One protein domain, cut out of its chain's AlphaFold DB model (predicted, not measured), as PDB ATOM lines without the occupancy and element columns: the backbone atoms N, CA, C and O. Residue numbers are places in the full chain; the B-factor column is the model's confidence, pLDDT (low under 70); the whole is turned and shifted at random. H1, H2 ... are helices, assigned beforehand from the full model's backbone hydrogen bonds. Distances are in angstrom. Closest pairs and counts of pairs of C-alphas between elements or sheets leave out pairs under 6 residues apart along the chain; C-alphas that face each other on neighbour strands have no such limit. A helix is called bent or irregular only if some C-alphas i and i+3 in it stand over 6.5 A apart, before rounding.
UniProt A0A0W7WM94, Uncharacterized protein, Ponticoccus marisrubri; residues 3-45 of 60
ATOM      1  N   GLY A   3     155.238 228.741 150.554       76.75
ATOM      2  CA  GLY A   3     154.801 227.415 150.080       76.75
ATOM      3  C   GLY A   3     154.471 226.394 151.177       76.75
ATOM      4  O   GLY A   3     153.650 225.505 150.964       76.75
ATOM      5  N   HIS A   4     155.038 226.549 152.376       78.75
ATOM      6  CA  HIS A   4     154.770 225.648 153.502       78.75
ATOM      7  C   HIS A   4     153.304 225.683 153.967       78.75
ATOM      8  O   HIS A   4     152.782 224.656 154.396       78.75
ATOM      9  N   TRP A   5     152.621 226.827 153.857       81.00
ATOM     10  CA  TRP A   5     151.207 226.943 154.234       81.00
ATOM     11  C   TRP A   5     150.284 226.251 153.231       81.00
ATOM     12  O   TRP A   5     149.357 225.552 153.635       81.00
ATOM     13  N   LEU A   6     150.587 226.364 151.935       85.75
ATOM     14  CA  LEU A   6     149.825 225.717 150.863       85.75
ATOM     15  C   LEU A   6     149.859 224.189 150.993       85.75
ATOM     16  O   LEU A   6     148.820 223.539 150.916       85.75
ATOM     17  N   ILE A   7     151.036 223.620 151.274       88.31
ATOM     18  CA  ILE A   7     151.184 222.170 151.473       88.31
ATOM     19  C   ILE A   7     150.410 221.700 152.710       88.31
ATOM     20  O   ILE A   7     149.754 220.660 152.666       88.31
ATOM     21  N   ARG A   8     150.422 222.470 153.807       80.12
ATOM     22  CA  ARG A   8     149.647 222.128 155.011       80.12
ATOM     23  C   ARG A   8     148.140 222.173 154.768       80.12
ATOM     24  O   ARG A   8     147.445 221.268 155.215       80.12
ATOM     25  N   LEU A   9     147.639 223.168 154.037       84.12
ATOM     26  CA  LEU A   9     146.221 223.247 153.673       84.12
ATOM     27  C   LEU A   9     145.802 222.082 152.768       84.12
ATOM     28  O   LEU A   9     144.765 221.464 153.005       84.12
ATOM     29  N   ALA A  10     146.640 221.719 151.794       83.69
ATOM     30  CA  ALA A  10     146.406 220.551 150.949       83.69
ATOM     31  C   ALA A  10     146.376 219.243 151.764       83.69
ATOM     32  O   ALA A  10     145.535 218.380 151.523       83.69
ATOM     33  N   LEU A  11     147.253 219.099 152.762       84.00
ATOM     34  CA  LEU A  11     147.258 217.945 153.668       84.00
ATOM     35  C   LEU A  11     146.006 217.891 154.554       84.00
ATOM     36  O   LEU A  11     145.438 216.815 154.721       84.00
ATOM     37  N   ILE A  12     145.542 219.034 155.068       80.06
ATOM     38  CA  ILE A  12     144.297 219.137 155.845       80.06
ATOM     39  C   ILE A  12     143.085 218.729 154.997       80.06
ATOM     40  O   ILE A  12     142.204 218.039 155.496       80.06
ATOM     41  N   ALA A  13     143.045 219.097 153.713       80.31
ATOM     42  CA  ALA A  13     141.963 218.695 152.814       80.31
ATOM     43  C   ALA A  13     141.942 217.176 152.549       80.31
ATOM     44  O   ALA A  13     140.871 216.590 152.411       80.31
ATOM     45  N   ARG A  14     143.118 216.533 152.488       83.44
ATOM     46  CA  ARG A  14     143.251 215.082 152.246       83.44
ATOM     47  C   ARG A  14     143.025 214.237 153.498       83.44
ATOM     48  O   ARG A  14     142.540 213.118 153.382       83.44
ATOM     49  N   ASN A  15     143.383 214.752 154.673       83.00
ATOM     50  CA  ASN A  15     143.146 214.102 155.958       83.00
ATOM     51  C   ASN A  15     142.353 215.048 156.869       83.00
ATOM     52  O   ASN A  15     142.940 215.690 157.751       83.00
ATOM     53  N   PRO A  16     141.038 215.194 156.625       72.06
ATOM     54  CA  PRO A  16     140.239 216.153 157.358       72.06
ATOM     55  C   PRO A  16     140.229 215.808 158.853       72.06
ATOM     56  O   PRO A  16     140.108 214.636 159.227       72.06
ATOM     57  N   PRO A  17     140.339 216.815 159.738       73.25
ATOM     58  CA  PRO A  17     140.119 216.604 161.160       73.25
ATOM     59  C   PRO A  17     138.718 216.019 161.379       73.25
ATOM     60  O   PRO A  17     137.809 216.274 160.592       73.25
ATOM     61  N   SER A  18     138.554 215.241 162.458       83.56
ATOM     62  CA  SER A  18     137.307 214.524 162.773       83.56
ATOM     63  C   SER A  18     136.056 215.353 162.432       83.56
ATOM     64  O   SER A  18     135.968 216.502 162.882       83.56
ATOM     65  N   PRO A  19     135.074 214.795 161.698       84.31
ATOM     66  CA  PRO A  19     133.919 215.542 161.194       84.31
ATOM     67  C   PRO A  19     133.151 216.271 162.303       84.31
ATOM     68  O   PRO A  19     132.657 217.374 162.089       84.31
ATOM     69  N   LYS A  20     133.156 215.733 163.530       88.69
ATOM     70  CA  LYS A  20     132.587 216.402 164.709       88.69
ATOM     71  C   LYS A  20     133.214 217.778 164.969       88.69
ATOM     72  O   LYS A  20     132.492 218.729 165.238       88.69
ATOM     73  N   LYS A  21     134.541 217.913 164.861       88.06
ATOM     74  CA  LYS A  21     135.231 219.203 165.049       88.06
ATOM     75  C   LYS A  21     134.889 220.192 163.937       88.06
ATOM     76  O   LYS A  21     134.660 221.360 164.230       88.06
ATOM     77  N   ALA A  22     134.818 219.727 162.690       88.88
ATOM     78  CA  ALA A  22     134.438 220.571 161.558       88.88
ATOM     79  C   ALA A  22     133.007 221.113 161.710       88.88
ATOM     80  O   ALA A  22     132.777 222.294 161.473       88.88
ATOM     81  N   MET A  23     132.070 220.285 162.185       90.62
ATOM     82  CA  MET A  23     130.695 220.710 162.471       90.62
ATOM     83  C   MET A  23     130.632 221.758 163.585       90.62
ATOM     84  O   MET A  23     129.919 222.743 163.435       90.62
ATOM     85  N   VAL A  24     131.398 221.591 164.670       94.56
ATOM     86  CA  VAL A  24     131.459 222.580 165.764       94.56
ATOM     87  C   VAL A  24     131.969 223.924 165.249       94.56
ATOM     88  O   VAL A  24     131.334 224.948 165.477       94.56
ATOM     89  N   VAL A  25     133.089 223.927 164.520       93.50
ATOM     90  CA  VAL A  25     133.652 225.164 163.956       93.50
ATOM     91  C   VAL A  25     132.681 225.791 162.956       93.50
ATOM     92  O   VAL A  25     132.436 226.991 163.023       93.50
ATOM     93  N   GLY A  26     132.080 224.989 162.073       94.88
ATOM     94  CA  GLY A  26     131.084 225.461 161.113       94.88
ATOM     95  C   GLY A  26     129.863 226.087 161.789       94.88
ATOM     96  O   GLY A  26     129.431 227.159 161.380       94.88
ATOM     97  N   ALA A  27     129.356 225.473 162.862       97.00
ATOM     98  CA  ALA A  27     128.247 226.008 163.648       97.00
ATOM     99  C   ALA A  27     128.612 227.339 164.319       97.00
ATOM    100  O   ALA A  27     127.839 228.290 164.248       97.00
ATOM    101  N   VAL A  28     129.806 227.438 164.914       97.31
ATOM    102  CA  VAL A  28     130.295 228.685 165.524       97.31
ATOM    103  C   VAL A  28     130.400 229.798 164.484       97.31
ATOM    104  O   VAL A  28     129.910 230.900 164.720       97.31
ATOM    105  N   VAL A  29     130.982 229.516 163.316       97.19
ATOM    106  CA  VAL A  29     131.091 230.497 162.225       97.19
ATOM    107  C   VAL A  29     129.707 230.956 161.761       97.19
ATOM    108  O   VAL A  29     129.492 232.153 161.593       97.19
ATOM    109  N   LEU A  30     128.755 230.032 161.609       97.75
ATOM    110  CA  LEU A  30     127.370 230.352 161.256       97.75
ATOM    111  C   LEU A  30     126.712 231.288 162.274       97.75
ATOM    112  O   LEU A  30     126.086 232.267 161.878       97.75
ATOM    113  N   ILE A  31     126.882 231.015 163.569       97.06
ATOM    114  CA  ILE A  31     126.337 231.846 164.649       97.06
ATOM    115  C   ILE A  31     126.933 233.255 164.597       97.06
ATOM    116  O   ILE A  31     126.195 234.233 164.669       97.06
ATOM    117  N   VAL A  32     128.254 233.369 164.430       95.75
ATOM    118  CA  VAL A  32     128.937 234.670 164.359       95.75
ATOM    119  C   VAL A  32     128.492 235.464 163.130       95.75
ATOM    120  O   VAL A  32     128.223 236.656 163.240       95.75
ATOM    121  N   LEU A  33     128.365 234.818 161.969       96.00
ATOM    122  CA  LEU A  33     127.898 235.480 160.749       96.00
ATOM    123  C   LEU A  33     126.439 235.926 160.858       96.00
ATOM    124  O   LEU A  33     126.108 237.027 160.423       96.00
ATOM    125  N   ALA A  34     125.577 235.106 161.461       94.38
ATOM    126  CA  ALA A  34     124.194 235.482 161.723       94.38
ATOM    127  C   ALA A  34     124.117 236.682 162.679       94.38
ATOM    128  O   ALA A  34     123.375 237.625 162.417       94.38
ATOM    129  N   ALA A  35     124.929 236.678 163.740       90.25
ATOM    130  CA  ALA A  35     125.013 237.784 164.684       90.25
ATOM    131  C   ALA A  35     125.463 239.085 164.000       90.25
ATOM    132  O   ALA A  35     124.774 240.098 164.080       90.25
ATOM    133  N   ALA A  36     126.561 239.031 163.243       89.62
ATOM    134  CA  ALA A  36     127.074 240.181 162.503       89.62
ATOM    135  C   ALA A  36     126.073 240.693 161.451       89.62
ATOM    136  O   ALA A  36     125.935 241.898 161.257       89.62
ATOM    137  N   GLY A  37     125.344 239.791 160.784       90.25
ATOM    138  CA  GLY A  37     124.291 240.158 159.838       90.25
ATOM    139  C   GLY A  37     123.129 240.892 160.508       90.25
ATOM    140  O   GLY A  37     122.665 241.906 159.995       90.25
ATOM    141  N   LEU A  38     122.683 240.425 161.675       90.06
ATOM    142  CA  LEU A  38     121.635 241.086 162.459       90.06
ATOM    143  C   LEU A  38     122.085 242.457 162.991       90.06
ATOM    144  O   LEU A  38     121.287 243.394 162.994       90.06
ATOM    145  N   GLU A  39     123.352 242.593 163.394       86.38
ATOM    146  CA  GLU A  39     123.943 243.879 163.784       86.38
ATOM    147  C   GLU A  39     123.987 244.855 162.598       86.38
ATOM    148  O   GLU A  39     123.563 246.002 162.730       86.38
ATOM    149  N   ALA A  40     124.407 244.395 161.414       82.88
ATOM    150  CA  ALA A  40     124.449 245.209 160.197       82.88
ATOM    151  C   ALA A  40     123.059 245.673 159.728       82.88
ATOM    152  O   ALA A  40     122.929 246.742 159.134       82.88
ATOM    153  N   LEU A  41     122.017 244.886 160.009       86.38
ATOM    154  CA  LEU A  41     120.624 245.241 159.734       86.38
ATOM    155  C   LEU A  41     120.009 246.158 160.806       86.38
ATOM    156  O   LEU A  41     118.856 246.559 160.661       86.38
ATOM    157  N   GLY A  42     120.739 246.483 161.879       81.25
ATOM    158  CA  GLY A  42     120.230 247.308 162.979       81.25
ATOM    159  C   GLY A  42     119.101 246.646 163.775       81.25
ATOM    160  O   GLY A  42     118.388 247.324 164.505       81.25
ATOM    161  N   LEU A  43     118.929 245.326 163.643       82.19
ATOM    162  CA  LEU A  43     117.917 244.538 164.362       82.19
ATOM    163  C   LEU A  43     118.394 244.112 165.755       82.19
ATOM    164  O   LEU A  43     117.707 243.368 166.456       82.19
ATOM    165  N   TRP A  44     119.599 244.534 166.135       83.62
ATOM    166  CA  TRP A  44     120.197 244.171 167.403       83.62
ATOM    167  C   TRP A  44     119.503 244.921 168.543       83.62
ATOM    168  O   TRP A  44     119.433 246.149 168.506       83.62
ATOM    169  N   PRO A  45     118.982 244.217 169.553       81.69
ATOM    170  CA  PRO A  45     118.273 244.866 170.642       81.69
ATOM    171  C   PRO A  45     119.237 245.600 171.584       81.69
ATOM    172  O   PRO A  45     120.393 245.200 171.739       81.69
TER     173      PRO A  45
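This is residues 3 to 45 of the 60 residues of an uncharacterized protein of Ponticoccus marisrubri (UniProt A0A0W7WM94). Two helices make an open, L-like corner: H1 is the shorter arm, H2 the longer one, and the stretch of residues 15 to 18 turns the corner between them. The arms have no contact with each other, and a short tail, residues 41 to 45, follows the far end of H2. The printed part has 43 residues, with two named helices in the order H1, H2 and no named strand; its class is all helix. The whole is extended, with a radius of gyration of the C-alphas of 15.6 A, and flat, spanning 43 by 26 by 9 A.

H1 holds residues 3 to 14, from C-alpha 3 at (154.801, 227.415, 150.080) to C-alpha 14 at (143.251, 215.082, 152.246), a length of 17.0 A. H2 holds residues 19 to 40 and is the longest helix, with 22 residues and 31.2 A from first to last C-alpha. It begins at C-alpha 19, at (133.919, 215.542, 161.194), and ends at C-alpha 40, at (124.449, 245.209, 160.197). Neither helix is bent or irregular.

A tight link of 4 residues joins H1 to H2. The two helices are apart, with no C-alpha of the one within 8 A of the other. Residues 3 to 34 stand free, of which 3 to 14 belong to H1 and 19 to 34 to H2. Residues 37 to 42 stand free too, of which 37 to 40 belong to H2. In H1 and H2 every O i to N i+4 pair is within hydrogen-bond range.

The two C-alphas farthest apart are those of Gly 3 and Pro 45, the first and last printed residues, at 45.4 A. The printed part has no cut, and its one link between helices is tight. The mean pLDDT of the printed part is 86.9, with 82 for H1 and 92 for H2, and no printed residue is under 70.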